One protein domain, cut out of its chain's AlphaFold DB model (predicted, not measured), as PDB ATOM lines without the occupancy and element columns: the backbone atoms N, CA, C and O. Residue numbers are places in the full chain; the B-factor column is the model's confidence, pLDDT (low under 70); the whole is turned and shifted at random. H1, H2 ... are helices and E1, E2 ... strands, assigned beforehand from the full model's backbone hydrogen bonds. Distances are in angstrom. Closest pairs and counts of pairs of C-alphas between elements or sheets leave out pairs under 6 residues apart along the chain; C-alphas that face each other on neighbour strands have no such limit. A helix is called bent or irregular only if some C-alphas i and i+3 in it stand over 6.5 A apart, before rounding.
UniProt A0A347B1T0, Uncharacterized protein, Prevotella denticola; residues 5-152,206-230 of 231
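Overview. This is residues 5 to 152 and 206 to 230 of the 231 residues of an uncharacterized protein of Prevotella denticola (UniProt A0A347B1T0). Picture one long, strongly twisted sheet of nine strands that curls round two helices, H4 and H5, while the long helix H1 packs on the opposite face from H5. Short helix H2 sits by E4 and E9 at one far end of the sheet, short H3 touches H1 and H4 toward the other end, and residues 130 to 135 stick out as the tip of a loop. The printed part has 173 residues, with five named helices and nine named strands in the order E1 E2 E3 H1 E4 H2 E5 E6 E7 E8 H3 H4 H5 E9, and its class is mixed, helices and strands. The sheet is branched at E3, with parallel and antiparallel pairs. The whole is compact, with a radius of gyration of the C-alphas of 17.6 A and spans of 54 by 42 by 30 A.

Along the chain. Begin with the sheet at C-alpha 5, at (141.317, 177.826, 152.251), where E1 starts and runs to residue 9. E2 follows over residues 12 to 19, 21.7 A long. E3, residues 22 to 35, is the longest strand at 37.4 A and bends by 52 degrees at residue 25. Read on for E4, residues 62 to 68, 20.4 A; E5, residues 81 to 90, 27.2 A; E6, residues 97 to 102, 16.1 A; E7, residues 109 to 111; and E8, residues 116 to 120. E9, residues 222 to 229, is 20.6 A long and ends with C-alpha 229 at (121.048, 167.286, 150.450). For the helices, find C-alpha 40 at (131.837, 178.520, 116.809); from there H1 runs 26.7 A to residue 58. H2 is residues 71 to 75, H3 residues 121 to 124, H4 residues 140 to 149 and H5 residues 206 to 215. H3 and H5 are irregular: C-alphas 121 and 124 are 7.0 A apart, and C-alphas 207 and 210 are 7.7 A apart.

Arrangement. Start at E3, which has E2 and E6 on one side and E5 on the other side. E1, E2 and E3 form a meander, each strand the antiparallel neighbour of the one before, with hairpins E1 and E2, where N 7 and O 14 are 2.9 A apart, and E2 and E3, where N 15 and O 26 are 2.9 A apart. E5 is parallel to E3 at 23 degrees, with N 27 and O 84 at 2.8 A, and E6 is parallel to E3 at 52 degrees, with N 99 and O 32 at 2.7 A. On the other side of E5 from E3 look for its antiparallel neighbour E4, with N 64 and O 81 at 2.8 A, and on the other side of E4 from E5 for its antiparallel neighbour, the edge strand E9, with N 65 and O 225 at 2.9 A. On the other side of E6 from E3 is its parallel neighbour E8, with N 119 and O 100 at 2.9 A, and on the other side of E8 from E6 is the edge strand E7, in the hairpin E7 and E8, with N 111 and O 116 at 2.8 A. H1 is on the sheet over E3 at a height of 8.0 A, only just slantwise to the strands at 32 degrees to E3 on the local plane. H2 is on the sheet at a height of 6.8 A, and H3 only grazes it with residues 121 to 123. The sheet curls round H4 and H5, and H5 is on the opposite face from H1. The hub H4 touches three helices: H1, at the C-alphas of Ile 54 and Ala 142, 5.1 A; H3, at those of Asp 123 and Pro 140, 5.0 A; and H5, at those of Gly 146 and His 207, 7.0 A. In H1, H2 and H4 every O i to N i+4 pair is within hydrogen-bond range, in H5 4 of 6 are, and H3 is too short for such a pair, with its one O i to N i+3 pair out of range.

Size, cuts and confidence. The two C-alphas farthest apart are those of His 39 and Asn 69, 54.4 A. Look for the cut after residue 152: residues 153 to 205 are not printed, and C-alphas 152 and 206 are 9.8 A apart. The link H3 to H4 is long, and its residues 130 to 135 stand free. Mean pLDDT of the printed part is 91.1, with residues 104 to 106, 130 to 134 and 151 to 152 under 70.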
ATOM      1  N   ILE A   5     140.703 179.154 152.169       91.62
ATOM      2  CA  ILE A   5     141.317 177.826 152.251       91.62
ATOM      3  C   ILE A   5     141.163 177.199 150.874       91.62
ATOM      4  O   ILE A   5     140.046 177.092 150.376       91.62
ATOM      5  N   ARG A   6     142.273 176.797 150.258       94.94
ATOM      6  CA  ARG A   6     142.298 176.307 148.879       94.94
ATOM      7  C   ARG A   6     143.135 175.043 148.767       94.94
ATOM      8  O   ARG A   6     144.207 174.958 149.362       94.94
ATOM      9  N   LYS A   7     142.662 174.090 147.968       94.50
ATOM     10  CA  LYS A   7     143.411 172.901 147.557       94.50
ATOM     11  C   LYS A   7     143.295 172.705 146.060       94.50
ATOM     12  O   LYS A   7     142.195 172.671 145.515       94.50
ATOM     13  N   GLU A   8     144.447 172.555 145.425       95.31
ATOM     14  CA  GLU A   8     144.549 172.189 144.019       95.31
ATOM     15  C   GLU A   8     144.627 170.677 143.876       95.31
ATOM     16  O   GLU A   8     145.452 170.024 144.519       95.31
ATOM     17  N   LEU A   9     143.784 170.133 143.009       93.00
ATOM     18  CA  LEU A   9     143.825 168.750 142.569       93.00
ATOM     19  C   LEU A   9     143.981 168.729 141.045       93.00
ATOM     20  O   LEU A   9     143.553 169.660 140.360       93.00
ATOM     21  N   PRO A  10     144.524 167.644 140.472       93.19
ATOM     22  CA  PRO A  10     144.631 167.516 139.021       93.19
ATOM     23  C   PRO A  10     143.290 167.703 138.287       93.19
ATOM     24  O   PRO A  10     143.291 168.210 137.168       93.19
ATOM     25  N   GLN A  11     142.174 167.306 138.911       93.81
ATOM     26  CA  GLN A  11     140.817 167.326 138.353       93.81
ATOM     27  C   GLN A  11     139.999 168.574 138.714       93.81
ATOM     28  O   GLN A  11     138.991 168.840 138.061       93.81
ATOM     29  N   MET A  12     140.361 169.305 139.770       96.44
ATOM     30  CA  MET A  12     139.562 170.427 140.271       96.44
ATOM     31  C   MET A  12     140.320 171.256 141.306       96.44
ATOM     32  O   MET A  12     141.255 170.778 141.939       96.44
ATOM     33  N   THR A  13     139.828 172.455 141.571       97.25
ATOM     34  CA  THR A  13     140.213 173.253 142.734       97.25
ATOM     35  C   THR A  13     139.075 173.244 143.749       97.25
ATOM     36  O   THR A  13     137.920 173.444 143.375       97.25
ATOM     37  N   ILE A  14     139.392 173.038 145.027       97.19
ATOM     38  CA  ILE A  14     138.441 173.137 146.141       97.19
ATOM     39  C   ILE A  14     138.765 174.381 146.954       97.19
ATOM     40  O   ILE A  14     139.893 174.535 147.424       97.19
ATOM     41  N   GLU A  15     137.775 175.243 147.156       96.44
ATOM     42  CA  GLU A  15     137.929 176.495 147.893       96.44
ATOM     43  C   GLU A  15     136.841 176.622 148.955       96.44
ATOM     44  O   GLU A  15     135.654 176.509 148.656       96.44
ATOM     45  N   VAL A  16     137.236 176.883 150.199       95.75
ATOM     46  CA  VAL A  16     136.317 177.287 151.266       95.75
ATOM     47  C   VAL A  16     136.387 178.803 151.371       95.75
ATOM     48  O   VAL A  16     137.416 179.367 151.748       95.75
ATOM     49  N   ILE A  17     135.291 179.445 150.982       93.31
ATOM     50  CA  ILE A  17     135.154 180.894 150.892       93.31
ATOM     51  C   ILE A  17     134.258 181.362 152.034       93.31
ATOM     52  O   ILE A  17     133.124 180.897 152.196       93.31
ATOM     53  N   GLU A  18     134.792 182.295 152.812       89.50
ATOM     54  CA  GLU A  18     134.121 182.936 153.933       89.50
ATOM     55  C   GLU A  18     133.967 184.431 153.642       89.50
ATOM     56  O   GLU A  18     134.932 185.190 153.726       89.50
ATOM     57  N   GLU A  19     132.754 184.875 153.347       82.44
ATOM     58  CA  GLU A  19     132.393 186.289 153.238       82.44
ATOM     59  C   GLU A  19     131.295 186.636 154.253       82.44
ATOM     60  O   GLU A  19     130.686 185.745 154.850       82.44
ATOM     61  N   ARG A  20     131.050 187.937 154.482       73.06
ATOM     62  CA  ARG A  20     130.167 188.424 155.566       73.06
ATOM     63  C   ARG A  20     128.807 187.722 155.605       73.06
ATOM     64  O   ARG A  20     128.369 187.350 156.688       73.06
ATOM     65  N   ASP A  21     128.218 187.472 154.440       75.19
ATOM     66  CA  ASP A  21     126.883 186.879 154.302       75.19
ATOM     67  C   ASP A  21     126.893 185.573 153.494       75.19
ATOM     68  O   ASP A  21     125.843 185.024 153.151       75.19
ATOM     69  N   TYR A  22     128.083 185.057 153.172       81.56
ATOM     70  CA  TYR A  22     128.222 183.966 152.221       81.56
ATOM     71  C   TYR A  22     129.315 182.981 152.627       81.56
ATOM     72  O   TYR A  22     130.483 183.328 152.735       81.56
ATOM     73  N   ASN A  23     128.919 181.728 152.860       92.56
ATOM     74  CA  ASN A  23     129.827 180.637 153.200       92.56
ATOM     75  C   ASN A  23     129.688 179.555 152.131       92.56
ATOM     76  O   ASN A  23     128.625 178.935 151.994       92.56
ATOM     77  N   LEU A  24     130.751 179.353 151.361       94.38
ATOM     78  CA  LEU A  24     130.727 178.528 150.162       94.38
ATOM     79  C   LEU A  24     131.878 177.528 150.166       94.38
ATOM     80  O   LEU A  24     133.004 177.864 150.510       94.38
ATOM     81  N   ILE A  25     131.578 176.305 149.744       96.50
ATOM     82  CA  ILE A  25     132.569 175.381 149.204       96.50
ATOM     83  C   ILE A  25     132.423 175.447 147.687       96.50
ATOM     84  O   ILE A  25     131.398 175.028 147.143       96.50
ATOM     85  N   LEU A  26     133.413 176.032 147.023       97.25
ATOM     86  CA  LEU A  26     133.460 176.172 145.576       97.25
ATOM     87  C   LEU A  26     134.368 175.092 144.994       97.25
ATOM     88  O   LEU A  26     135.536 174.991 145.363       97.25
ATOM     89  N   ILE A  27     133.824 174.310 144.071       97.88
ATOM     90  CA  ILE A  27     134.561 173.331 143.281       97.88
ATOM     91  C   ILE A  27     134.699 173.887 141.870       97.88
ATOM     92  O   ILE A  27     133.712 173.994 141.142       97.88
ATOM     93  N   THR A  28     135.915 174.247 141.478       98.19
ATOM     94  CA  THR A  28     136.189 174.790 140.145       98.19
ATOM     95  C   THR A  28     136.832 173.726 139.263       98.19
ATOM     96  O   THR A  28     137.812 173.102 139.660       98.19
ATOM     97  N   GLN A  29     136.303 173.536 138.055       97.94
ATOM     98  CA  GLN A  29     136.902 172.713 137.006       97.94
ATOM     99  C   GLN A  29     137.135 173.564 135.757       97.94
ATOM    100  O   GLN A  29     136.239 174.268 135.294       97.94
ATOM    101  N   THR A  30     138.332 173.484 135.186       98.31
ATOM    102  CA  THR A  30     138.656 174.069 133.878       98.31
ATOM    103  C   THR A  30     138.568 172.996 132.798       98.31
ATOM    104  O   THR A  30     139.125 171.910 132.956       98.31
ATOM    105  N   TRP A  31     137.825 173.271 131.729       98.31
ATOM    106  CA  TRP A  31     137.499 172.320 130.665       98.31
ATOM    107  C   TRP A  31     138.021 172.839 129.328       98.31
ATOM    108  O   TRP A  31     137.586 173.887 128.855       98.31
ATOM    109  N   GLU A  32     138.942 172.099 128.721       97.44
ATOM    110  CA  GLU A  32     139.501 172.376 127.401       97.44
ATOM    111  C   GLU A  32     138.774 171.557 126.342       97.44
ATOM    112  O   GLU A  32     138.722 170.335 126.441       97.44
ATOM    113  N   ILE A  33     138.247 172.203 125.302       96.25
ATOM    114  CA  ILE A  33     137.693 171.476 124.155       96.25
ATOM    115  C   ILE A  33     138.841 171.071 123.238       96.25
ATOM    116  O   ILE A  33     139.417 171.913 122.553       96.25
ATOM    117  N   VAL A  34     139.142 169.774 123.221       95.75
ATOM    118  CA  VAL A  34     140.195 169.188 122.379       95.75
ATOM    119  C   VAL A  34     139.641 168.788 121.015       95.75
ATOM    120  O   VAL A  34     140.332 168.898 120.006       95.75
ATOM    121  N   TYR A  35     138.379 168.357 120.968       93.75
ATOM    122  CA  TYR A  35     137.706 167.957 119.738       93.75
ATOM    123  C   TYR A  35     136.229 168.342 119.773       93.75
ATOM    124  O   TYR A  35     135.556 168.136 120.784       93.75
ATOM    125  N   ASN A  36     135.726 168.891 118.667       93.19
ATOM    126  CA  ASN A  36     134.300 169.084 118.431       93.19
ATOM    127  C   ASN A  36     134.017 169.240 116.930       93.19
ATOM    128  O   ASN A  36     134.860 169.735 116.184       93.19
ATOM    129  N   GLU A  37     132.811 168.867 116.517       89.06
ATOM    130  CA  GLU A  37     132.323 169.017 115.137       89.06
ATOM    131  C   GLU A  37     131.442 170.267 114.940       89.06
ATOM    132  O   GLU A  37     130.820 170.436 113.891       89.06
ATOM    133  N   LEU A  38     131.327 171.125 115.957       91.88
ATOM    134  CA  LEU A  38     130.422 172.272 115.954       91.88
ATOM    135  C   LEU A  38     131.094 173.521 115.387       91.88
ATOM    136  O   LEU A  38     132.272 173.791 115.626       91.88
ATOM    137  N   HIS A  39     130.317 174.367 114.709       93.75
ATOM    138  CA  HIS A  39     130.786 175.712 114.389       93.75
ATOM    139  C   HIS A  39     130.794 176.598 115.643       93.75
ATOM    140  O   HIS A  39     130.062 176.366 116.602       93.75
ATOM    141  N   PHE A  40     131.589 177.673 115.632       92.00
ATOM    142  CA  PHE A  40     131.837 178.520 116.809       92.00
ATOM    143  C   PHE A  40     130.571 178.961 117.573       92.00
ATOM    144  O   PHE A  40     130.526 178.891 118.803       92.00
ATOM    145  N   HIS A  41     129.528 179.400 116.862       93.94
ATOM    146  CA  HIS A  41     128.274 179.845 117.484       93.94
ATOM    147  C   HIS A  41     127.494 178.688 118.123       93.94
ATOM    148  O   HIS A  41     126.936 178.841 119.211       93.94
ATOM    149  N   GLU A  42     127.486 177.523 117.476       95.50
ATOM    150  CA  GLU A  42     126.846 176.310 117.985       95.50
ATOM    151  C   GLU A  42     127.601 175.774 119.200       95.50
ATOM    152  O   GLU A  42     126.980 175.438 120.204       95.50
ATOM    153  N   LEU A  43     128.936 175.800 119.158       95.69
ATOM    154  CA  LEU A  43     129.797 175.407 120.268       95.69
ATOM    155  C   LEU A  43     129.550 176.272 121.507       95.69
ATOM    156  O   LEU A  43     129.362 175.749 122.601       95.69
ATOM    157  N   ARG A  44     129.471 177.595 121.339       95.94
ATOM    158  CA  ARG A  44     129.154 178.533 122.430       95.94
ATOM    159  C   ARG A  44     127.779 178.252 123.035       95.94
ATOM    160  O   ARG A  44     127.622 178.274 124.257       95.94
ATOM    161  N   LYS A  45     126.779 177.973 122.193       96.94
ATOM    162  CA  LYS A  45     125.435 177.594 122.649       96.94
ATOM    163  C   LYS A  45     125.461 176.263 123.403       96.94
ATOM    164  O   LYS A  45     124.850 176.166 124.466       96.94
ATOM    165  N   TYR A  46     126.188 175.276 122.888       96.25
ATOM    166  CA  TYR A  46     126.366 173.971 123.515       96.25
ATOM    167  C   TYR A  46     127.021 174.103 124.894       96.25
ATOM    168  O   TYR A  46     126.432 173.688 125.885       96.25
ATOM    169  N   GLN A  47     128.164 174.787 124.987       97.56
ATOM    170  CA  GLN A  47     128.878 175.058 126.242       97.56
ATOM    171  C   GLN A  47     127.972 175.689 127.304       97.56
ATOM    172  O   GLN A  47     127.913 175.210 128.436       97.56
ATOM    173  N   ASN A  48     127.219 176.730 126.931       98.00
ATOM    174  CA  ASN A  48     126.270 177.378 127.834       98.00
ATOM    175  C   ASN A  48     125.158 176.421 128.284       98.00
ATOM    176  O   ASN A  48     124.786 176.417 129.456       98.00
ATOM    177  N   THR A  49     124.637 175.603 127.369       98.25
ATOM    178  CA  THR A  49     123.562 174.643 127.658       98.25
ATOM    179  C   THR A  49     124.044 173.561 128.621       98.25
ATOM    180  O   THR A  49     123.418 173.353 129.658       98.25
ATOM    181  N   VAL A  50     125.207 172.960 128.351       98.12
ATOM    182  CA  VAL A  50     125.876 171.991 129.233       98.12
ATOM    183  C   VAL A  50     126.062 172.569 130.635       98.12
ATOM    184  O   VAL A  50     125.641 171.967 131.622       98.12
ATOM    185  N   THR A  51     126.648 173.766 130.736       98.44
ATOM    186  CA  THR A  51     126.883 174.421 132.026       98.44
ATOM    187  C   THR A  51     125.576 174.693 132.772       98.44
ATOM    188  O   THR A  51     125.492 174.421 133.969       98.44
ATOM    189  N   ASN A  52     124.540 175.175 132.083       98.44
ATOM    190  CA  ASN A  52     123.241 175.452 132.695       98.44
ATOM    191  C   ASN A  52     122.562 174.182 133.214       98.44
ATOM    192  O   ASN A  52     122.049 174.189 134.334       98.44
ATOM    193  N   ILE A  53     122.592 173.090 132.443       98.06
ATOM    194  CA  ILE A  53     122.039 171.795 132.858       98.06
ATOM    195  C   ILE A  53     122.757 171.306 134.114       98.06
ATOM    196  O   ILE A  53     122.106 171.058 135.133       98.06
ATOM    197  N   ILE A  54     124.093 171.258 134.085       98.06
ATOM    198  CA  ILE A  54     124.900 170.820 135.228       98.06
ATOM    199  C   ILE A  54     124.594 171.674 136.460       98.06
ATOM    200  O   ILE A  54     124.316 171.133 137.526       98.06
ATOM    201  N   TYR A  55     124.582 173.001 136.332       98.06
ATOM    202  CA  TYR A  55     124.298 173.882 137.464       98.06
ATOM    203  C   TYR A  55     122.876 173.715 137.994       98.06
ATOM    204  O   TYR A  55     122.689 173.725 139.208       98.06
ATOM    205  N   SER A  56     121.881 173.533 137.126       96.75
ATOM    206  CA  SER A  56     120.490 173.346 137.557       96.75
ATOM    207  C   SER A  56     120.297 172.082 138.402       96.75
ATOM    208  O   SER A  56     119.475 172.068 139.319       96.75
ATOM    209  N   ILE A  57     121.091 171.043 138.125       95.94
ATOM    210  CA  ILE A  57     121.006 169.744 138.789       95.94
ATOM    211  C   ILE A  57     121.907 169.692 140.023       95.94
ATOM    212  O   ILE A  57     121.456 169.266 141.082       95.94
ATOM    213  N   TRP A  58     123.159 170.142 139.913       96.81
ATOM    214  CA  TRP A  58     124.190 169.932 140.933       96.81
ATOM    215  C   TRP A  58     124.363 171.099 141.913       96.81
ATOM    216  O   TRP A  58     124.711 170.877 143.079       96.81
ATOM    217  N   ASN A  59     124.110 172.347 141.498       97.31
ATOM    218  CA  ASN A  59     124.340 173.508 142.363       97.31
ATOM    219  C   ASN A  59     123.188 173.764 143.329       97.31
ATOM    220  O   ASN A  59     122.021 173.519 143.045       97.31
ATOM    221  N   ASN A  60     123.529 174.339 144.488       94.00
ATOM    222  CA  ASN A  60     122.575 174.704 145.541       94.00
ATOM    223  C   ASN A  60     121.773 173.509 146.101       94.00
ATOM    224  O   ASN A  60     120.718 173.707 146.699       94.00
ATOM    225  N   LYS A  61     122.275 172.277 145.932       95.69
ATOM    226  CA  LYS A  61     121.646 171.060 146.459       95.69
ATOM    227  C   LYS A  61     122.302 170.545 147.737       95.69
ATOM    228  O   LYS A  61     121.597 170.080 148.624       95.69
ATOM    229  N   CYS A  62     123.625 170.637 147.859       96.69
ATOM    230  CA  CYS A  62     124.370 170.083 148.992       96.69
ATOM    231  C   CYS A  62     124.867 171.176 149.950       96.69
ATOM    232  O   CYS A  62     125.345 172.230 149.523       96.69
ATOM    233  N   TYR A  63     124.770 170.909 151.252       97.00
ATOM    234  CA  TYR A  63     125.220 171.801 152.314       97.00
ATOM    235  C   TYR A  63     126.066 171.052 153.334       97.00
ATOM    236  O   TYR A  63     125.610 170.070 153.924       97.00
ATOM    237  N   PHE A  64     127.235 171.594 153.645       96.50
ATOM    238  CA  PHE A  64     128.139 171.077 154.662       96.50
ATOM    239  C   PHE A  64     128.052 171.884 155.952       96.50
ATOM    240  O   PHE A  64     127.734 173.076 155.963       96.50
ATOM    241  N   LYS A  65     128.375 171.228 157.057       96.69
ATOM    242  CA  LYS A  65     128.688 171.856 158.340       96.69
ATOM    243  C   LYS A  65     130.035 171.338 158.816       96.69
ATOM    244  O   LYS A  65     130.552 170.362 158.277       96.69
ATOM    245  N   VAL A  66     130.573 171.986 159.842       95.62
ATOM    246  CA  VAL A  66     131.816 171.557 160.477       95.62
ATOM    247  C   VAL A  66     131.637 171.249 161.952       95.62
ATOM    248  O   VAL A  66     130.774 171.810 162.630       95.62
ATOM    249  N   ARG A  67     132.472 170.341 162.449       95.38
ATOM    250  CA  ARG A  67     132.665 170.036 163.869       95.38
ATOM    251  C   ARG A  67     134.155 169.840 164.154       95.38
ATOM    252  O   ARG A  67     134.955 169.754 163.229       95.38
ATOM    253  N   GLY A  68     134.534 169.820 165.429       94.00
ATOM    254  CA  GLY A  68     135.926 169.653 165.853       94.00
ATOM    255  C   GLY A  68     136.394 170.731 166.826       94.00
ATOM    256  O   GLY A  68     135.591 171.503 167.357       94.00
ATOM    257  N   ASN A  69     137.701 170.753 167.079       94.31
ATOM    258  CA  ASN A  69     138.343 171.597 168.090       94.31
ATOM    259  C   ASN A  69     139.237 172.700 167.498       94.31
ATOM    260  O   ASN A  69     139.739 173.537 168.251       94.31
ATOM    261  N   SER A  70     139.416 172.747 166.175       94.06
ATOM    262  CA  SER A  70     140.177 173.813 165.518       94.06
ATOM    263  C   SER A  70     139.522 175.190 165.710       94.06
ATOM    264  O   SER A  70     138.327 175.313 166.010       94.06
ATOM    265  N   LYS A  71     140.288 176.270 165.495       93.69
ATOM    266  CA  LYS A  71     139.737 177.640 165.491       93.69
ATOM    267  C   LYS A  71     138.618 177.791 164.454       93.69
ATOM    268  O   LYS A  71     137.598 178.408 164.749       93.69
ATOM    269  N   PHE A  72     138.790 177.182 163.281       93.44
ATOM    270  CA  PHE A  72     137.798 177.188 162.208       93.44
ATOM    271  C   PHE A  72     136.517 176.451 162.622       93.44
ATOM    272  O   PHE A  72     135.433 177.029 162.593       93.44
ATOM    273  N   ALA A  73     136.634 175.211 163.107       93.69
ATOM    274  CA  ALA A  73     135.495 174.418 163.561       93.69
ATOM    275  C   ALA A  73     134.715 175.135 164.669       93.69
ATOM    276  O   ALA A  73     133.485 175.167 164.648       93.69
ATOM    277  N   ASN A  74     135.427 175.766 165.610       94.81
ATOM    278  CA  ASN A  74     134.805 176.519 166.691       94.81
ATOM    279  C   ASN A  74     134.066 177.772 166.211       94.81
ATOM    280  O   ASN A  74     132.956 178.030 166.678       94.81
ATOM    281  N   LYS A  75     134.646 178.512 165.260       93.56
ATOM    282  CA  LYS A  75     134.016 179.682 164.637       93.56
ATOM    283  C   LYS A  75     132.747 179.307 163.864       93.56
ATOM    284  O   LYS A  75     131.762 180.037 163.919       93.56
ATOM    285  N   HIS A  76     132.744 178.153 163.195       93.75
ATOM    286  CA  HIS A  76     131.705 177.767 162.236       93.75
ATOM    287  C   HIS A  76     130.738 176.675 162.726       93.75
ATOM    288  O   HIS A  76     130.021 176.088 161.917       93.75
ATOM    289  N   LYS A  77     130.631 176.435 164.044       91.38
ATOM    290  CA  LYS A  77     129.735 175.403 164.629       91.38
ATOM    291  C   LYS A  77     128.280 175.482 164.152       91.38
ATOM    292  O   LYS A  77     127.586 174.468 164.096       91.38
ATOM    293  N   LYS A  78     127.792 176.690 163.859       91.62
ATOM    294  CA  LYS A  78     126.412 176.951 163.411       91.62
ATOM    295  C   LYS A  78     126.327 177.365 161.938       91.62
ATOM    296  O   LYS A  78     125.229 177.600 161.440       91.62
ATOM    297  N   THR A  79     127.456 177.438 161.240       93.44
ATOM    298  CA  THR A  79     127.522 177.880 159.845       93.44
ATOM    299  C   THR A  79     127.223 176.719 158.909       93.44
ATOM    300  O   THR A  79     127.712 175.609 159.111       93.44
ATOM    301  N   ARG A  80     126.435 176.982 157.865       94.62
ATOM    302  CA  ARG A  80     126.256 176.066 156.736       94.62
ATOM    303  C   ARG A  80     127.066 176.579 155.558       94.62
ATOM    304  O   ARG A  80     126.902 177.731 155.167       94.62
ATOM    305  N   PHE A  81     127.888 175.711 154.991       96.06
ATOM    306  CA  PHE A  81     128.611 175.961 153.755       96.06
ATOM    307  C   PHE A  81     127.815 175.362 152.610       96.06
ATOM    308  O   PHE A  81     127.518 174.167 152.607       96.06
ATOM    309  N   LYS A  82     127.432 176.190 151.648       96.38
ATOM    310  CA  LYS A  82     126.754 175.717 150.444       96.38
ATOM    311  C   LYS A  82     127.788 175.161 149.466       96.38
ATOM    312  O   LYS A  82     128.843 175.763 149.316       96.38
ATOM    313  N   LEU A  83     127.493 174.047 148.804       96.81
ATOM    314  CA  LEU A  83     128.323 173.531 147.717       96.81
ATOM    315  C   LEU A  83     127.919 174.173 146.389       96.81
ATOM    316  O   LEU A  83     126.730 174.211 146.048       96.81
ATOM    317  N   GLN A  84     128.906 174.641 145.632       97.50
ATOM    318  CA  GLN A  84     128.731 175.059 144.245       97.50
ATOM    319  C   GLN A  84     129.868 174.541 143.378       97.50
ATOM    320  O   GLN A  84     131.024 174.507 143.787       97.50
ATOM    321  N   PHE A  85     129.513 174.191 142.154       98.12
ATOM    322  CA  PHE A  85     130.407 173.859 141.068       98.12
ATOM    323  C   PHE A  85     130.514 175.041 140.114       98.12
ATOM    324  O   PHE A  85     129.521 175.719 139.822       98.12
ATOM    325  N   LYS A  86     131.724 175.253 139.605       98.31
ATOM    326  CA  LYS A  86     132.033 176.228 138.569       98.31
ATOM    327  C   LYS A  86     132.842 175.561 137.467       98.31
ATOM    328  O   LYS A  86     133.963 175.121 137.696       98.31
ATOM    329  N   ILE A  87     132.279 175.530 136.269       98.50
ATOM    330  CA  ILE A  87     132.952 175.093 135.051       98.50
ATOM    331  C   ILE A  87     133.483 176.330 134.334       98.50
ATOM    332  O   ILE A  87     132.756 177.301 134.117       98.50
ATOM    333  N   ILE A  88     134.760 176.294 133.977       98.19
ATOM    334  CA  ILE A  88     135.422 177.318 133.176       98.19
ATOM    335  C   ILE A  88     135.836 176.673 131.860       98.19
ATOM    336  O   ILE A  88     136.783 175.890 131.821       98.19
ATOM    337  N   TRP A  89     135.148 177.026 130.777       97.50
ATOM    338  CA  TRP A  89     135.580 176.671 129.431       97.50
ATOM    339  C   TRP A  89     136.866 177.430 129.102       97.50
ATOM    340  O   TRP A  89     136.902 178.659 129.134       97.50
ATOM    341  N   SER A  90     137.931 176.687 128.844       93.00
ATOM    342  CA  SER A  90     139.300 177.172 128.749       93.00
ATOM    343  C   SER A  90     139.909 176.737 127.420       93.00
ATOM    344  O   SER A  90     139.566 175.694 126.875       93.00
ATOM    345  N   THR A  91     140.826 177.540 126.891       88.81
ATOM    346  CA  THR A  91     141.658 177.182 125.730       88.81
ATOM    347  C   THR A  91     143.073 176.778 126.152       88.81
ATOM    348  O   THR A  91     143.963 176.671 125.315       88.81
ATOM    349  N   SER A  92     143.315 176.646 127.460       89.31
ATOM    350  CA  SER A  92     144.622 176.298 128.008       89.31
ATOM    351  C   SER A  92     144.829 174.780 128.010       89.31
ATOM    352  O   SER A  92     143.967 174.075 128.544       89.31
ATOM    353  N   PRO A  93     145.996 174.282 127.566       82.62
ATOM    354  CA  PRO A  93     146.331 172.855 127.602       82.62
ATOM    355  C   PRO A  93     146.536 172.306 129.025       82.62
ATOM    356  O   PRO A  93     146.607 171.096 129.230       82.62
ATOM    357  N   ASN A  94     146.640 173.189 130.025       86.88
ATOM    358  CA  ASN A  94     146.771 172.828 131.441       86.88
ATOM    359  C   ASN A  94     145.416 172.782 132.165       86.88
ATOM    360  O   ASN A  94     145.373 172.854 133.394       86.88
ATOM    361  N   SER A  95     144.312 172.717 131.418       94.69
ATOM    362  CA  SER A  95     142.978 172.606 132.002       94.69
ATOM    363  C   SER A  95     142.822 171.294 132.775       94.69
ATOM    364  O   SER A  95     143.497 170.297 132.510       94.69
ATOM    365  N   ASN A  96     141.920 171.287 133.754       97.00
ATOM    366  CA  ASN A  96     141.662 170.120 134.587       97.00
ATOM    367  C   ASN A  96     141.127 168.944 133.773       97.00
ATOM    368  O   ASN A  96     141.447 167.810 134.106       97.00
ATOM    369  N   TRP A  97     140.330 169.209 132.736       97.69
ATOM    370  CA  TRP A  97     139.705 168.195 131.892       97.69
ATOM    371  C   TRP A  97     139.844 168.526 130.410       97.69
ATOM    372  O   TRP A  97     139.704 169.683 130.011       97.69
ATOM    373  N   LYS A  98     140.053 167.485 129.606       97.69
ATOM    374  CA  LYS A  98     139.968 167.499 128.145       97.69
ATOM    375  C   LYS A  98     138.595 167.006 127.716       97.69
ATOM    376  O   LYS A  98     138.179 165.925 128.122       97.69
ATOM    377  N   VAL A  99     137.904 167.782 126.898       97.31
ATOM    378  CA  VAL A  99     136.536 167.527 126.456       97.31
ATOM    379  C   VAL A  99     136.533 167.215 124.967       97.31
ATOM    380  O   VAL A  99     137.045 167.991 124.154       97.31
ATOM    381  N   TYR A 100     135.928 166.085 124.628       95.56
ATOM    382  CA  TYR A 100     135.706 165.617 123.269       95.56
ATOM    383  C   TYR A 100     134.196 165.561 123.030       95.56
ATOM    384  O   TYR A 100     133.468 164.966 123.822       95.56
ATOM    385  N   ILE A 101     133.723 166.226 121.976       94.50
ATOM    386  CA  ILE A 101     132.302 166.297 121.619       94.50
ATOM    387  C   ILE A 101     132.120 165.612 120.268       94.50
ATOM    388  O   ILE A 101     132.643 166.091 119.260       94.50
ATOM    389  N   HIS A 102     131.373 164.513 120.253       90.50
ATOM    390  CA  HIS A 102     131.152 163.678 119.075       90.50
ATOM    391  C   HIS A 102     129.694 163.734 118.612       90.50
ATOM    392  O   HIS A 102     128.778 163.948 119.410       90.50
ATOM    393  N   ARG A 103     129.465 163.522 117.313       84.56
ATOM    394  CA  ARG A 103     128.120 163.367 116.752       84.56
ATOM    395  C   ARG A 103     127.770 161.882 116.620       84.56
ATOM    396  O   ARG A 103     128.344 161.202 115.781       84.56
ATOM    397  N   LYS A 104     126.762 161.436 117.377       67.81
ATOM    398  CA  LYS A 104     125.914 160.259 117.118       67.81
ATOM    399  C   LYS A 104     126.680 158.956 116.821       67.81
ATOM    400  O   LYS A 104     126.803 158.571 115.666       67.81
ATOM    401  N   ASP A 105     127.160 158.317 117.893       54.62
ATOM    402  CA  ASP A 105     127.314 156.846 118.082       54.62
ATOM    403  C   ASP A 105     128.239 156.495 119.262       54.62
ATOM    404  O   ASP A 105     128.418 155.330 119.624       54.62
ATOM    405  N   THR A 106     128.816 157.494 119.927       65.31
ATOM    406  CA  THR A 106     129.641 157.275 121.112       65.31
ATOM    407  C   THR A 106     128.785 157.439 122.354       65.31
ATOM    408  O   THR A 106     128.411 158.551 122.707       65.31
ATOM    409  N   ARG A 107     128.493 156.337 123.052       79.06
ATOM    410  CA  ARG A 107     128.063 156.412 124.453       79.06
ATOM    411  C   ARG A 107     129.043 157.317 125.200       79.06
ATOM    412  O   ARG A 107     130.246 157.078 125.116       79.06
ATOM    413  N   SER A 108     128.532 158.317 125.900       88.56
ATOM    414  CA  SER A 108     129.344 159.237 126.692       88.56
ATOM    415  C   SER A 108     129.991 158.535 127.871       88.56
ATOM    416  O   SER A 108     129.470 157.535 128.370       88.56
ATOM    417  N   TYR A 109     131.170 159.011 128.252       88.00
ATOM    418  CA  TYR A 109     131.915 158.469 129.380       88.00
ATOM    419  C   TYR A 109     132.963 159.463 129.875       88.00
ATOM    420  O   TYR A 109     133.471 160.317 129.139       88.00
ATOM    421  N   VAL A 110     133.390 159.267 131.119       89.50
ATOM    422  CA  VAL A 110     134.513 159.987 131.719       89.50
ATOM    423  C   VAL A 110     135.662 159.032 132.008       89.50
ATOM    424  O   VAL A 110     135.509 158.005 132.666       89.50
ATOM    425  N   ARG A 111     136.869 159.398 131.574       87.12
ATOM    426  CA  ARG A 111     138.110 158.724 131.977       87.12
ATOM    427  C   ARG A 111     138.802 159.546 133.049       87.12
ATOM    428  O   ARG A 111     139.653 160.380 132.748       87.12
ATOM    429  N   TRP A 112     138.483 159.260 134.309       85.94
ATOM    430  CA  TRP A 112     138.989 159.998 135.475       85.94
ATOM    431  C   TRP A 112     140.509 160.223 135.477       85.94
ATOM    432  O   TRP A 112     140.988 161.345 135.627       85.94
ATOM    433  N   TYR A 113     141.286 159.149 135.302       84.56
ATOM    434  CA  TYR A 113     142.750 159.205 135.380       84.56
ATOM    435  C   TYR A 113     143.385 159.927 134.191       84.56
ATOM    436  O   TYR A 113     144.383 160.621 134.363       84.56
ATOM    437  N   ALA A 114     142.795 159.784 133.002       87.88
ATOM    438  CA  ALA A 114     143.229 160.502 131.806       87.88
ATOM    439  C   ALA A 114     142.745 161.964 131.800       87.88
ATOM    440  O   ALA A 114     143.264 162.779 131.041       87.88
ATOM    441  N   ARG A 115     141.786 162.294 132.677       93.19
ATOM    442  CA  ARG A 115     141.072 163.571 132.739       93.19
ATOM    443  C   ARG A 115     140.396 163.911 131.417       93.19
ATOM    444  O   ARG A 115     140.502 165.028 130.917       93.19
ATOM    445  N   GLU A 116     139.707 162.926 130.857       94.50
ATOM    446  CA  GLU A 116     138.958 163.078 129.611       94.50
ATOM    447  C   GLU A 116     137.462 162.949 129.865       94.50
ATOM    448  O   GLU A 116     137.028 162.067 130.609       94.50
ATOM    449  N   ILE A 117     136.693 163.807 129.207       95.12
ATOM    450  CA  ILE A 117     135.238 163.790 129.162       95.12
ATOM    451  C   ILE A 117     134.852 163.614 127.700       95.12
ATOM    452  O   ILE A 117     135.249 164.417 126.854       95.12
ATOM    453  N   HIS A 118     134.100 162.564 127.408       94.00
ATOM    454  CA  HIS A 118     133.605 162.268 126.070       94.00
ATOM    455  C   HIS A 118     132.093 162.438 126.092       94.00
ATOM    456  O   HIS A 118     131.408 161.671 126.762       94.00
ATOM    457  N   PHE A 119     131.599 163.464 125.401       94.38
ATOM    458  CA  PHE A 119     130.174 163.753 125.271       94.38
ATOM    459  C   PHE A 119     129.664 163.399 123.881       94.38
ATOM    460  O   PHE A 119     130.311 163.700 122.872       94.38
ATOM    461  N   ASP A 120     128.450 162.865 123.843       92.06
ATOM    462  CA  ASP A 120     127.606 162.894 122.662       92.06
ATOM    463  C   ASP A 120     126.866 164.235 122.596       92.06
ATOM    464  O   ASP A 120     126.409 164.787 123.600       92.06
ATOM    465  N   LEU A 121     126.743 164.779 121.388       91.38
ATOM    466  CA  LEU A 121     126.106 166.068 121.153       91.38
ATOM    467  C   LEU A 121     124.653 166.147 121.666       91.38
ATOM    468  O   LEU A 121     124.183 167.241 121.983       91.38
ATOM    469  N   PHE A 122     123.946 165.019 121.756       91.00
ATOM    470  CA  PHE A 122     122.553 164.938 122.200       91.00
ATOM    471  C   PHE A 122     122.401 164.753 123.720       91.00
ATOM    472  O   PHE A 122     121.282 164.682 124.228       91.00
ATOM    473  N   ASP A 123     123.496 164.733 124.487       91.56
ATOM    474  CA  ASP A 123     123.468 164.608 125.955       91.56
ATOM    475  C   ASP A 123     122.896 165.825 126.692       91.56
ATOM    476  O   ASP A 123     122.684 165.793 127.910       91.56
ATOM    477  N   ILE A 124     122.679 166.919 125.965       93.62
ATOM    478  CA  ILE A 124     122.003 168.118 126.465       93.62
ATOM    479  C   ILE A 124     120.481 167.958 126.503       93.62
ATOM    480  O   ILE A 124     119.805 168.771 127.130       93.62
ATOM    481  N   ASP A 125     119.948 166.922 125.862       91.88
ATOM    482  CA  ASP A 125     118.528 166.616 125.882       91.88
ATOM    483  C   ASP A 125     118.200 165.625 126.998       91.88
ATOM    484  O   ASP A 125     119.025 164.826 127.453       91.88
ATOM    485  N   LEU A 126     116.955 165.690 127.454       89.88
ATOM    486  CA  LEU A 126     116.431 164.768 128.439       89.88
ATOM    487  C   LEU A 126     116.155 163.420 127.755       89.88
ATOM    488  O   LEU A 126     115.338 163.346 126.840       89.88
ATOM    489  N   GLN A 127     116.832 162.361 128.197       87.94
ATOM    490  CA  GLN A 127     116.788 161.052 127.550       87.94
ATOM    491  C   GLN A 127     116.174 159.992 128.461       87.94
ATOM    492  O   GLN A 127     116.452 159.938 129.663       87.94
ATOM    493  N   GLU A 128     115.377 159.107 127.869       84.38
ATOM    494  CA  GLU A 128     114.968 157.866 128.512       84.38
ATOM    495  C   GLU A 128     116.152 156.898 128.543       84.38
ATOM    496  O   GLU A 128     116.806 156.646 127.528       84.38
ATOM    497  N   LYS A 129     116.446 156.343 129.721       78.44
ATOM    498  CA  LYS A 129     117.514 155.354 129.869       78.44
ATOM    499  C   LYS A 129     116.972 153.935 129.739       78.44
ATOM    500  O   LYS A 129     115.860 153.628 130.176       78.44
ATOM    501  N   ILE A 130     117.798 153.054 129.173       69.81
ATOM    502  CA  ILE A 130     117.512 151.620 129.066       69.81
ATOM    503  C   ILE A 130     117.235 151.067 130.469       69.81
ATOM    504  O   ILE A 130     118.026 151.259 131.391       69.81
ATOM    505  N   GLY A 131     116.098 150.389 130.628       67.31
ATOM    506  CA  GLY A 131     115.662 149.859 131.918       67.31
ATOM    507  C   GLY A 131     114.972 150.883 132.818       67.31
ATOM    508  O   GLY A 131     114.957 150.675 134.021       67.31
ATOM    509  N   SER A 132     114.429 151.984 132.284       65.94
ATOM    510  CA  SER A 132     113.607 152.965 133.019       65.94
ATOM    511  C   SER A 132     112.101 152.657 133.030       65.94
ATOM    512  O   SER A 132     111.352 153.344 133.728       65.94
ATOM    513  N   ASP A 133     111.665 151.626 132.302       68.94
ATOM    514  CA  ASP A 133     110.254 151.287 132.066       68.94
ATOM    515  C   ASP A 133     109.422 152.482 131.535       68.94
ATOM    516  O   ASP A 133     108.249 152.615 131.885       68.94
ATOM    517  N   GLY A 134     110.017 153.400 130.752       66.44
ATOM    518  CA  GLY A 134     109.326 154.566 130.173       66.44
ATOM    519  C   GLY A 134     109.196 155.792 131.081       66.44
ATOM    520  O   GLY A 134     108.743 156.840 130.631       66.44
ATOM    521  N   ASN A 135     109.560 155.690 132.364       75.50
ATOM    522  CA  ASN A 135     109.153 156.672 133.380       75.50
ATOM    523  C   ASN A 135     110.309 157.440 134.030       75.50
ATOM    524  O   ASN A 135     110.075 158.299 134.885       75.50
ATOM    525  N   ILE A 136     111.557 157.121 133.681       82.31
ATOM    526  CA  ILE A 136     112.735 157.756 134.274       82.31
ATOM    527  C   ILE A 136     113.569 158.378 133.167       82.31
ATOM    528  O   ILE A 136     114.068 157.696 132.275       82.31
ATOM    529  N   LEU A 137     113.722 159.691 133.277       87.19
ATOM    530  CA  LEU A 137     114.494 160.496 132.359       87.19
ATOM    531  C   LEU A 137     115.741 161.048 133.053       87.19
ATOM    532  O   LEU A 137     115.720 161.340 134.253       87.19
ATOM    533  N   GLN A 138     116.809 161.227 132.286       89.56
ATOM    534  CA  GLN A 138     118.086 161.743 132.765       89.56
ATOM    535  C   GLN A 138     118.704 162.670 131.720       89.56
ATOM    536  O   GLN A 138     118.558 162.432 130.525       89.56
ATOM    537  N   TYR A 139     119.414 163.703 132.174       93.38
ATOM    538  CA  TYR A 139     120.346 164.448 131.327       93.38
ATOM    539  C   TYR A 139     121.710 163.753 131.378       93.38
ATOM    540  O   TYR A 139     122.379 163.849 132.416       93.38
ATOM    541  N   PRO A 140     122.152 163.055 130.317       92.50
ATOM    542  CA  PRO A 140     123.408 162.313 130.369       92.50
ATOM    543  C   PRO A 140     124.605 163.214 130.674       92.50
ATOM    544  O   PRO A 140     125.457 162.839 131.467       92.50
ATOM    545  N   VAL A 141     124.621 164.456 130.179       94.88
ATOM    546  CA  VAL A 141     125.714 165.396 130.472       94.88
ATOM    547  C   VAL A 141     125.894 165.645 131.977       94.88
ATOM    548  O   VAL A 141     127.011 165.817 132.464       94.88
ATOM    549  N   ALA A 142     124.798 165.636 132.742       95.62
ATOM    550  CA  ALA A 142     124.835 165.812 134.188       95.62
ATOM    551  C   ALA A 142     125.230 164.524 134.923       95.62
ATOM    552  O   ALA A 142     125.846 164.615 135.984       95.62
ATOM    553  N   HIS A 143     124.901 163.356 134.365       93.19
ATOM    554  CA  HIS A 143     125.410 162.063 134.824       93.19
ATOM    555  C   HIS A 143     126.930 161.995 134.660       93.19
ATOM    556  O   HIS A 143     127.642 161.775 135.637       93.19
ATOM    557  N   GLU A 144     127.429 162.291 133.461       92.31
ATOM    558  CA  GLU A 144     128.861 162.305 133.166       92.31
ATOM    559  C   GLU A 144     129.608 163.334 134.018       92.31
ATOM    560  O   GLU A 144     130.684 163.049 134.536       92.31
ATOM    561  N   PHE A 145     129.022 164.513 134.256       95.88
ATOM    562  CA  PHE A 145     129.580 165.465 135.218       95.88
ATOM    563  C   PHE A 145     129.729 164.859 136.620       95.88
ATOM    564  O   PHE A 145     130.719 165.115 137.298       95.88
ATOM    565  N   GLY A 146     128.789 164.016 137.051       92.25
ATOM    566  CA  GLY A 146     128.900 163.278 138.306       92.25
ATOM    567  C   GLY A 146     130.193 162.466 138.401       92.25
ATOM    568  O   GLY A 146     130.848 162.477 139.446       92.25
ATOM    569  N   HIS A 147     130.631 161.855 137.295       89.50
ATOM    570  CA  HIS A 147     131.910 161.138 137.237       89.50
ATOM    571  C   HIS A 147     133.120 162.063 137.347       89.50
ATOM    572  O   HIS A 147     134.174 161.611 137.779       89.50
ATOM    573  N   THR A 148     133.007 163.354 137.013       92.44
ATOM    574  CA  THR A 148     134.114 164.321 137.147       92.44
ATOM    575  C   THR A 148     134.267 164.878 138.566       92.44
ATOM    576  O   THR A 148     135.283 165.509 138.874       92.44
ATOM    577  N   ILE A 149     133.314 164.617 139.466       89.81
ATOM    578  CA  ILE A 149     133.355 165.069 140.867       89.81
ATOM    579  C   ILE A 149     134.236 164.170 141.742       89.81
ATOM    580  O   ILE A 149     134.808 164.626 142.734       89.81
ATOM    581  N   GLY A 150     134.369 162.893 141.401       76.81
ATOM    582  CA  GLY A 150     135.146 161.972 142.213       76.81
ATOM    583  C   GLY A 150     135.078 160.541 141.734       76.81
ATOM    584  O   GLY A 150     133.994 160.016 141.510       76.81
ATOM    585  N   LEU A 151     136.229 159.873 141.717       66.62
ATOM    586  CA  LEU A 151     136.290 158.419 141.695       66.62
ATOM    587  C   LEU A 151     136.777 157.926 143.056       66.62
ATOM    588  O   LEU A 151     137.958 158.039 143.383       66.62
ATOM    589  N   VAL A 152     135.888 157.329 143.848       51.84
ATOM    590  CA  VAL A 152     136.293 156.658 145.092       51.84
ATOM    591  C   VAL A 152     136.714 155.227 144.749       51.84
ATOM    592  O   VAL A 152     135.978 154.262 144.958       51.84
ATOM    593  N   ARG A 206     126.278 160.255 148.779       85.81
ATOM    594  CA  ARG A 206     127.402 159.472 148.257       85.81
ATOM    595  C   ARG A 206     128.063 160.030 146.992       85.81
ATOM    596  O   ARG A 206     129.176 159.642 146.663       85.81
ATOM    597  N   HIS A 207     127.390 160.909 146.249       88.38
ATOM    598  CA  HIS A 207     127.984 161.569 145.079       88.38
ATOM    599  C   HIS A 207     129.009 162.640 145.477       88.38
ATOM    600  O   HIS A 207     129.775 163.098 144.641       88.38
ATOM    601  N   MET A 208     129.042 163.025 146.756       90.44
ATOM    602  CA  MET A 208     129.929 164.054 147.302       90.44
ATOM    603  C   MET A 208     131.057 163.467 148.160       90.44
ATOM    604  O   MET A 208     131.822 164.227 148.750       90.44
ATOM    605  N   ASP A 209     131.185 162.138 148.243       86.69
ATOM    606  CA  ASP A 209     132.118 161.469 149.162       86.69
ATOM    607  C   ASP A 209     133.580 161.817 148.879       86.69
ATOM    608  O   ASP A 209     134.366 161.975 149.813       86.69
ATOM    609  N   TYR A 210     133.949 161.981 147.605       87.44
ATOM    610  CA  TYR A 210     135.292 162.421 147.233       87.44
ATOM    611  C   TYR A 210     135.555 163.857 147.706       87.44
ATOM    612  O   TYR A 210     136.533 164.099 148.404       87.44
ATOM    613  N   ILE A 211     134.639 164.797 147.434       91.56
ATOM    614  CA  ILE A 211     134.745 166.180 147.930       91.56
ATOM    615  C   ILE A 211     134.864 166.191 149.456       91.56
ATOM    616  O   ILE A 211     135.704 166.895 150.007       91.56
ATOM    617  N   LEU A 212     134.040 165.403 150.148       91.94
ATOM    618  CA  LEU A 212     134.052 165.305 151.602       91.94
ATOM    619  C   LEU A 212     135.391 164.769 152.135       91.94
ATOM    620  O   LEU A 212     135.913 165.308 153.112       91.94
ATOM    621  N   GLN A 213     135.960 163.741 151.496       88.62
ATOM    622  CA  GLN A 213     137.297 163.232 151.821       88.62
ATOM    623  C   GLN A 213     138.346 164.333 151.664       88.62
ATOM    624  O   GLN A 213     139.101 164.593 152.598       88.62
ATOM    625  N   GLU A 214     138.344 165.034 150.532       91.00
ATOM    626  CA  GLU A 214     139.308 166.092 150.242       91.00
ATOM    627  C   GLU A 214     139.178 167.284 151.204       91.00
ATOM    628  O   GLU A 214     140.187 167.748 151.742       91.00
ATOM    629  N   LEU A 215     137.955 167.728 151.514       92.62
ATOM    630  CA  LEU A 215     137.682 168.774 152.509       92.62
ATOM    631  C   LEU A 215     138.251 168.422 153.887       92.62
ATOM    632  O   LEU A 215     138.853 169.266 154.549       92.62
ATOM    633  N   ASN A 216     138.110 167.163 154.303       92.94
ATOM    634  CA  ASN A 216     138.598 166.676 155.593       92.94
ATOM    635  C   ASN A 216     140.127 166.552 155.679       92.94
ATOM    636  O   ASN A 216     140.662 166.310 156.759       92.94
ATOM    637  N   THR A 217     140.843 166.779 154.576       91.31
ATOM    638  CA  THR A 217     142.309 166.918 154.584       91.31
ATOM    639  C   THR A 217     142.786 168.371 154.682       91.31
ATOM    640  O   THR A 217     143.971 168.595 154.912       91.31
ATOM    641  N   LEU A 218     141.899 169.363 154.514       89.50
ATOM    642  CA  LEU A 218     142.282 170.780 154.433       89.50
ATOM    643  C   LEU A 218     142.736 171.366 155.769       89.50
ATOM    644  O   LEU A 218     143.624 172.215 155.807       89.50
ATOM    645  N   LEU A 219     142.078 170.974 156.861       90.25
ATOM    646  CA  LEU A 219     142.223 171.622 158.159       90.25
ATOM    647  C   LEU A 219     142.288 170.588 159.281       90.25
ATOM    648  O   LEU A 219     141.278 169.986 159.647       90.25
ATOM    649  N   LEU A 220     143.456 170.462 159.907       90.19
ATOM    650  CA  LEU A 220     143.618 169.604 161.077       90.19
ATOM    651  C   LEU A 220     142.654 170.018 162.204       90.19
ATOM    652  O   LEU A 220     142.470 171.206 162.490       90.19
ATOM    653  N   GLY A 221     142.020 169.034 162.847       89.25
ATOM    654  CA  GLY A 221     141.056 169.269 163.929       89.25
ATOM    655  C   GLY A 221     139.709 169.853 163.476       89.25
ATOM    656  O   GLY A 221     138.930 170.307 164.318       89.25
ATOM    657  N   THR A 222     139.437 169.863 162.166       94.12
ATOM    658  CA  THR A 222     138.137 170.207 161.572       94.12
ATOM    659  C   THR A 222     137.615 169.010 160.799       94.12
ATOM    660  O   THR A 222     138.320 168.461 159.963       94.12
ATOM    661  N   GLU A 223     136.365 168.648 161.042       95.31
ATOM    662  CA  GLU A 223     135.652 167.648 160.261       95.31
ATOM    663  C   GLU A 223     134.447 168.310 159.596       95.31
ATOM    664  O   GLU A 223     133.542 168.814 160.268       95.31
ATOM    665  N   PHE A 224     134.448 168.317 158.271       95.44
ATOM    666  CA  PHE A 224     133.299 168.595 157.431       95.44
ATOM    667  C   PHE A 224     132.382 167.373 157.401       95.44
ATOM    668  O   PHE A 224     132.840 166.233 157.402       95.44
ATOM    669  N   TYR A 225     131.077 167.620 157.344       94.69
ATOM    670  CA  TYR A 225     130.057 166.597 157.130       94.69
ATOM    671  C   TYR A 225     128.885 167.176 156.338       94.69
ATOM    672  O   TYR A 225     128.586 168.373 156.431       94.69
ATOM    673  N   ILE A 226     128.213 166.329 155.556       94.12
ATOM    674  CA  ILE A 226     127.004 166.719 154.828       94.12
ATOM    675  C   ILE A 226     125.886 166.908 155.852       94.12
ATOM    676  O   ILE A 226     125.578 166.028 156.648       94.12
ATOM    677  N   SER A 227     125.312 168.104 155.865       94.31
ATOM    678  CA  SER A 227     124.217 168.472 156.766       94.31
ATOM    679  C   SER A 227     122.854 168.377 156.095       94.31
ATOM    680  O   SER A 227     121.836 168.236 156.769       94.31
ATOM    681  N   THR A 228     122.810 168.553 154.775       95.19
ATOM    682  CA  THR A 228     121.578 168.525 153.992       95.19
ATOM    683  C   THR A 228     121.913 168.278 152.532       95.19
ATOM    684  O   THR A 228     122.795 168.947 151.986       95.19
ATOM    685  N   LEU A 229     121.133 167.409 151.896       93.56
ATOM    686  CA  LEU A 229     121.048 167.286 150.450       93.56
ATOM    687  C   LEU A 229     119.595 167.482 150.010       93.56
ATOM    688  O   LEU A 229     118.698 166.764 150.450       93.56
ATOM    689  N   LEU A 230     119.370 168.468 149.151       91.56
ATOM    690  CA  LEU A 230     118.087 168.702 148.504       91.56
ATOM    691  C   LEU A 230     117.974 167.782 147.289       91.56
ATOM    692  O   LEU A 230     118.939 167.631 146.537       91.56
TER     693      LEU A 230